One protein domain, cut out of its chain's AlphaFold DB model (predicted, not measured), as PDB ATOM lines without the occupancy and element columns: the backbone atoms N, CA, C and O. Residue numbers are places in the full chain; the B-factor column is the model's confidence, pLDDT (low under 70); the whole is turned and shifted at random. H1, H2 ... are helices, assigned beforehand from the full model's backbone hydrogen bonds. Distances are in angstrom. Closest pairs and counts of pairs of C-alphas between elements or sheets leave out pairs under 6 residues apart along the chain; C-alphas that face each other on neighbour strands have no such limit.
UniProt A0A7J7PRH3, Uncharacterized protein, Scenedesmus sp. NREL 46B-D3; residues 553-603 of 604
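What this domain is: This is residues 553 to 603 of the 604 residues of an uncharacterized protein of Scenedesmus sp. NREL 46B-D3 (UniProt A0A7J7PRH3). A helical hairpin makes a rod: H1 runs its length, the chain turns round at residues 573 to 580, and H2 folds back beside H1, so that both ends of the printed part lie at one end of the rod. The printed part has 51 residues with two named helices, H1 then H2, and no named strand; the class is all helix. It is loose, with a radius of gyration of the C-alphas of 12.5 A, and spans 37 by 16 by 11 A.

How they stand to each other: H1, residues 553 to 572, and H2, residues 581 to 601, form a helical hairpin. They touch, the closest C-alphas being those of Leu 560 and Leu 595, 6.7 A apart. They run opposite ways at a shallow tilt of 24 degrees. H2 has a kink of 28 degrees near residue 588. Of the O i to N i+4 pairs, 14 of 16 in H1 and 13 of 17 in H2 are within hydrogen-bond range.

Where its parts are: H1 begins at C-alpha 553, (-41.210, 51.867, -4.069), and measures 28.9 A from first to last C-alpha. H2 measures 28.8 A and ends at C-alpha 601, (-44.878, 43.833, -0.718).

The domain as a whole: The C-alphas farthest apart, of Val 553 and Trp 576, are 37.7 A apart. The printed part has no cut, and the link from H1 to H2 is short. Residues 579 to 586 have pLDDT under 70.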
ATOM      1  N   VAL A 553     -41.720  53.167  -4.554       81.81
ATOM      2  CA  VAL A 553     -41.210  51.867  -4.069       81.81
ATOM      3  C   VAL A 553     -39.697  51.933  -3.789       81.81
ATOM      4  O   VAL A 553     -39.221  51.418  -2.774       81.81
ATOM      5  N   ASP A 554     -38.958  52.673  -4.620       83.12
ATOM      6  CA  ASP A 554     -37.524  52.937  -4.450       83.12
ATOM      7  C   ASP A 554     -37.200  53.797  -3.214       83.12
ATOM      8  O   ASP A 554     -36.146  53.625  -2.604       83.12
ATOM      9  N   GLU A 555     -38.103  54.693  -2.797       83.88
ATOM     10  CA  GLU A 555     -37.971  55.493  -1.567       83.88
ATOM     11  C   GLU A 555     -38.380  54.703  -0.310       83.88
ATOM     12  O   GLU A 555     -37.833  54.938   0.770       83.88
ATOM     13  N   LEU A 556     -39.294  53.734  -0.433       84.25
ATOM     14  CA  LEU A 556     -39.696  52.850   0.668       84.25
ATOM     15  C   LEU A 556     -38.569  51.902   1.093       84.25
ATOM     16  O   LEU A 556     -38.331  51.734   2.291       84.25
ATOM     17  N   ARG A 557     -37.820  51.329   0.142       91.31
ATOM     18  CA  ARG A 557     -36.733  50.371   0.418       91.31
ATOM     19  C   ARG A 557     -35.673  50.871   1.429       91.31
ATOM     20  O   ARG A 557     -35.426  50.154   2.401       91.31
ATOM     21  N   PRO A 558     -35.062  52.070   1.306       88.38
ATOM     22  CA  PRO A 558     -34.112  52.571   2.305       88.38
ATOM     23  C   PRO A 558     -34.766  52.910   3.655       88.38
ATOM     24  O   PRO A 558     -34.089  52.863   4.685       88.38
ATOM     25  N   MET A 559     -36.067  53.228   3.685       86.12
ATOM     26  CA  MET A 559     -36.800  53.437   4.940       86.12
ATOM     27  C   MET A 559     -37.049  52.116   5.679       86.12
ATOM     28  O   MET A 559     -36.815  52.060   6.887       86.12
ATOM     29  N   LEU A 560     -37.430  51.048   4.968       93.56
ATOM     30  CA  LEU A 560     -37.583  49.700   5.529       93.56
ATOM     31  C   LEU A 560     -36.250  49.154   6.060       93.56
ATOM     32  O   LEU A 560     -36.182  48.743   7.217       93.56
ATOM     33  N   LEU A 561     -35.163  49.272   5.288       91.81
ATOM     34  CA  LEU A 561     -33.817  48.882   5.734       91.81
ATOM     35  C   LEU A 561     -33.383  49.628   7.007       91.81
ATOM     36  O   LEU A 561     -32.842  49.020   7.932       91.81
ATOM     37  N   ARG A 562     -33.657  50.938   7.101       91.94
ATOM     38  CA  ARG A 562     -33.385  51.710   8.324       91.94
ATOM     39  C   ARG A 562     -34.254  51.245   9.494       91.94
ATOM     40  O   ARG A 562     -33.732  51.094  10.594       91.94
ATOM     41  N   ALA A 563     -35.546  51.000   9.273       91.50
ATOM     42  CA  ALA A 563     -36.451  50.505  10.308       91.50
ATOM     43  C   ALA A 563     -36.013  49.127  10.839       91.50
ATOM     44  O   ALA A 563     -36.007  48.921  12.053       91.50
ATOM     45  N   ARG A 564     -35.549  48.233   9.956       94.12
ATOM     46  CA  ARG A 564     -34.959  46.932  10.308       94.12
ATOM     47  C   ARG A 564     -33.690  47.087  11.152       94.12
ATOM     48  O   ARG A 564     -33.570  46.429  12.180       94.12
ATOM     49  N   GLY A 565     -32.798  48.010  10.779       90.69
ATOM     50  CA  GLY A 565     -31.608  48.357  11.568       90.69
ATOM     51  C   GLY A 565     -31.949  48.879  12.972       90.69
ATOM     52  O   GLY A 565     -31.372  48.432  13.966       90.69
ATOM     53  N   CYS A 566     -32.947  49.762  13.076       90.06
ATOM     54  CA  CYS A 566     -33.469  50.228  14.362       90.06
ATOM     55  C   CYS A 566     -34.082  49.088  15.191       90.06
ATOM     56  O   CYS A 566     -33.867  49.049  16.399       90.06
ATOM     57  N   LEU A 567     -34.793  48.142  14.563       92.31
ATOM     58  CA  LEU A 567     -35.350  46.974  15.249       92.31
ATOM     59  C   LEU A 567     -34.239  46.083  15.829       92.31
ATOM     60  O   LEU A 567     -34.318  45.706  16.993       92.31
ATOM     61  N   SER A 568     -33.175  45.800  15.067       88.06
ATOM     62  CA  SER A 568     -32.024  45.045  15.586       88.06
ATOM     63  C   SER A 568     -31.316  45.760  16.741       88.06
ATOM     64  O   SER A 568     -30.928  45.103  17.702       88.06
ATOM     65  N   SER A 569     -31.210  47.094  16.697       88.69
ATOM     66  CA  SER A 569     -30.659  47.882  17.809       88.69
ATOM     67  C   SER A 569     -31.546  47.792  19.055       88.69
ATOM     68  O   SER A 569     -31.045  47.535  20.143       88.69
ATOM     69  N   ALA A 570     -32.867  47.923  18.900       85.12
ATOM     70  CA  ALA A 570     -33.827  47.844  20.003       85.12
ATOM     71  C   ALA A 570     -33.926  46.443  20.638       85.12
ATOM     72  O   ALA A 570     -34.294  46.324  21.805       85.12
ATOM     73  N   VAL A 571     -33.598  45.382  19.890       86.75
ATOM     74  CA  VAL A 571     -33.470  44.006  20.407       86.75
ATOM     75  C   VAL A 571     -32.139  43.796  21.147       86.75
ATOM     76  O   VAL A 571     -32.084  42.983  22.064       86.75
ATOM     77  N   ALA A 572     -31.083  44.524  20.773       86.38
ATOM     78  CA  ALA A 572     -29.771  44.460  21.421       86.38
ATOM     79  C   ALA A 572     -29.660  45.332  22.691       86.38
ATOM     80  O   ALA A 572     -28.725  45.151  23.473       86.38
ATOM     81  N   GLU A 573     -30.584  46.272  22.912       85.25
ATOM     82  CA  GLU A 573     -30.613  47.092  24.127       85.25
ATOM     83  C   GLU A 573     -30.928  46.244  25.378       85.25
ATOM     84  O   GLU A 573     -31.928  45.518  25.387       85.25
ATOM     85  N   PRO A 574     -30.119  46.337  26.456       81.69
ATOM     86  CA  PRO A 574     -30.344  45.565  27.674       81.69
ATOM     87  C   PRO A 574     -31.697  45.869  28.346       81.69
ATOM     88  O   PRO A 574     -32.054  47.042  28.483       81.69
ATOM     89  N   PRO A 575     -32.401  44.860  28.900       75.12
ATOM     90  CA  PRO A 575     -33.748  45.028  29.461       75.12
ATOM     91  C   PRO A 575     -33.839  45.993  30.656       75.12
ATOM     92  O   PRO A 575     -34.920  46.479  30.980       75.12
ATOM     93  N   TRP A 576     -32.717  46.303  31.310       79.69
ATOM     94  CA  TRP A 576     -32.651  47.273  32.408       79.69
ATOM     95  C   TRP A 576     -32.570  48.739  31.943       79.69
ATOM     96  O   TRP A 576     -32.836  49.632  32.744       79.69
ATOM     97  N   LEU A 577     -32.246  49.009  30.672       74.62
ATOM     98  CA  LEU A 577     -32.273  50.363  30.093       74.62
ATOM     99  C   LEU A 577     -33.693  50.815  29.729       74.62
ATOM    100  O   LEU A 577     -33.992  52.008  29.778       74.62
ATOM    101  N   ASN A 578     -34.585  49.868  29.428       70.31
ATOM    102  CA  ASN A 578     -35.983  50.129  29.108       70.31
ATOM    103  C   ASN A 578     -36.897  49.311  30.040       70.31
ATOM    104  O   ASN A 578     -37.347  48.241  29.645       70.31
ATOM    105  N   PRO A 579     -37.273  49.796  31.239       60.25
ATOM    106  CA  PRO A 579     -38.142  49.043  32.160       60.25
ATOM    107  C   PRO A 579     -39.534  48.691  31.588       60.25
ATOM    108  O   PRO A 579     -40.239  47.848  32.135       60.25
ATOM    109  N   TRP A 580     -39.918  49.296  30.461       60.75
ATOM    110  CA  TRP A 580     -41.137  49.016  29.693       60.75
ATOM    111  C   TRP A 580     -40.977  47.863  28.669       60.75
ATOM    112  O   TRP A 580     -41.959  47.456  28.045       60.75
ATOM    113  N   GLN A 581     -39.760  47.333  28.458       66.12
ATOM    114  CA  GLN A 581     -39.479  46.307  27.438       66.12
ATOM    115  C   GLN A 581     -40.136  44.955  27.721       66.12
ATOM    116  O   GLN A 581     -40.318  44.201  26.777       66.12
ATOM    117  N   SER A 582     -40.525  44.627  28.957       65.50
ATOM    118  CA  SER A 582     -41.169  43.334  29.257       65.50
ATOM    119  C   SER A 582     -42.489  43.147  28.497       65.50
ATOM    120  O   SER A 582     -42.739  42.074  27.955       65.50
ATOM    121  N   ALA A 583     -43.292  44.208  28.368       62.94
ATOM    122  CA  ALA A 583     -44.461  44.219  27.492       62.94
ATOM    123  C   ALA A 583     -44.055  44.398  26.015       62.94
ATOM    124  O   ALA A 583     -44.508  43.650  25.146       62.94
ATOM    125  N   ALA A 584     -43.151  45.342  25.723       59.12
ATOM    126  CA  ALA A 584     -42.785  45.688  24.345       59.12
ATOM    127  C   ALA A 584     -41.954  44.615  23.605       59.12
ATOM    128  O   ALA A 584     -41.912  44.627  22.380       59.12
ATOM    129  N   GLN A 585     -41.327  43.654  24.292       67.44
ATOM    130  CA  GLN A 585     -40.632  42.525  23.656       67.44
ATOM    131  C   GLN A 585     -41.591  41.615  22.879       67.44
ATOM    132  O   GLN A 585     -41.200  41.068  21.847       67.44
ATOM    133  N   SER A 586     -42.844  41.491  23.332       63.72
ATOM    134  CA  SER A 586     -43.884  40.790  22.571       63.72
ATOM    135  C   SER A 586     -44.221  41.539  21.271       63.72
ATOM    136  O   SER A 586     -44.324  40.928  20.207       63.72
ATOM    137  N   ASP A 587     -44.263  42.873  21.337       79.62
ATOM    138  CA  ASP A 587     -44.549  43.759  20.209       79.62
ATOM    139  C   ASP A 587     -43.387  43.830  19.198       79.62
ATOM    140  O   ASP A 587     -43.616  43.845  17.991       79.62
ATOM    141  N   LEU A 588     -42.119  43.759  19.635       84.50
ATOM    142  CA  LEU A 588     -40.953  43.725  18.729       84.50
ATOM    143  C   LEU A 588     -41.009  42.563  17.715       84.50
ATOM    144  O   LEU A 588     -40.564  42.719  16.575       84.50
ATOM    145  N   GLN A 589     -41.588  41.416  18.090       84.50
ATOM    146  CA  GLN A 589     -41.832  40.305  17.159       84.50
ATOM    147  C   GLN A 589     -42.986  40.603  16.185       84.50
ATOM    148  O   GLN A 589     -42.937  40.173  15.031       84.50
ATOM    149  N   GLY A 590     -43.993  41.371  16.612       86.06
ATOM    150  CA  GLY A 590     -45.035  41.920  15.742       86.06
ATOM    151  C   GLY A 590     -44.453  42.877  14.699       86.06
ATOM    152  O   GLY A 590     -44.603  42.645  13.499       86.06
ATOM    153  N   TRP A 591     -43.684  43.878  15.137       88.62
ATOM    154  CA  TRP A 591     -42.984  44.821  14.254       88.62
ATOM    155  C   TRP A 591     -42.050  44.134  13.259       88.62
ATOM    156  O   TRP A 591     -41.976  44.563  12.107       88.62
ATOM    157  N   ARG A 592     -41.379  43.045  13.657       94.12
ATOM    158  CA  ARG A 592     -40.583  42.230  12.731       94.12
ATOM    159  C   ARG A 592     -41.432  41.678  11.586       94.12
ATOM    160  O   ARG A 592     -41.079  41.885  10.431       94.12
ATOM    161  N   ARG A 593     -42.567  41.040  11.896       91.94
ATOM    162  CA  ARG A 593     -43.491  40.483  10.889       91.94
ATOM    163  C   ARG A 593     -44.056  41.565   9.968       91.94
ATOM    164  O   ARG A 593     -44.173  41.327   8.773       91.94
ATOM    165  N   VAL A 594     -44.367  42.748  10.503       91.00
ATOM    166  CA  VAL A 594     -44.837  43.898   9.710       91.00
ATOM    167  C   VAL A 594     -43.754  44.391   8.745       91.00
ATOM    168  O   VAL A 594     -44.057  44.651   7.585       91.00
ATOM    169  N   LEU A 595     -42.495  44.484   9.187       94.50
ATOM    170  CA  LEU A 595     -41.379  44.875   8.317       94.50
ATOM    171  C   LEU A 595     -41.067  43.811   7.259       94.50
ATOM    172  O   LEU A 595     -40.912  44.168   6.095       94.50
ATOM    173  N   ASP A 596     -41.039  42.527   7.627       94.31
ATOM    174  CA  ASP A 596     -40.830  41.427   6.675       94.31
ATOM    175  C   ASP A 596     -41.973  41.382   5.625       94.31
ATOM    176  O   ASP A 596     -41.707  41.228   4.434       94.31
ATOM    177  N   ALA A 597     -43.234  41.612   6.020       91.19
ATOM    178  CA  ALA A 597     -44.372  41.707   5.093       91.19
ATOM    179  C   ALA A 597     -44.321  42.960   4.196       91.19
ATOM    180  O   ALA A 597     -44.652  42.892   3.012       91.19
ATOM    181  N   ALA A 598     -43.884  44.105   4.728       90.12
ATOM    182  CA  ALA A 598     -43.709  45.328   3.947       90.12
ATOM    183  C   ALA A 598     -42.554  45.212   2.938       90.12
ATOM    184  O   ALA A 598     -42.671  45.713   1.822       90.12
ATOM    185  N   GLU A 599     -41.462  44.526   3.291       94.44
ATOM    186  CA  GLU A 599     -40.385  44.197   2.354       94.44
ATOM    187  C   GLU A 599     -40.857  43.238   1.254       94.44
ATOM    188  O   GLU A 599     -40.559  43.485   0.087       94.44
ATOM    189  N   GLN A 600     -41.641  42.205   1.594       92.44
ATOM    190  CA  GLN A 600     -42.262  41.319   0.601       92.44
ATOM    191  C   GLN A 600     -43.127  42.114  -0.386       92.44
ATOM    192  O   GLN A 600     -42.936  41.994  -1.594       92.44
ATOM    193  N   LEU A 601     -43.994  43.000   0.109       86.19
ATOM    194  CA  LEU A 601     -44.878  43.833  -0.718       86.19
ATOM    195  C   LEU A 601     -44.116  44.871  -1.572       86.19
ATOM    196  O   LEU A 601     -44.601  45.266  -2.622       86.19
ATOM    197  N   VAL A 602     -42.909  45.276  -1.159       90.12
ATOM    198  CA  VAL A 602     -41.967  46.131  -1.923       90.12
ATOM    199  C   VAL A 602     -41.078  45.328  -2.897       90.12
ATOM    200  O   VAL A 602     -40.319  45.910  -3.681       90.12
ATOM    201  N   SER A 603     -41.138  43.994  -2.846       86.00
ATOM    202  CA  SER A 603     -40.406  43.081  -3.739       86.00
ATOM    203  C   SER A 603     -41.269  42.437  -4.831       86.00
ATOM    204  O   SER A 603     -40.706  41.890  -5.781       86.00
TER     205      SER A 603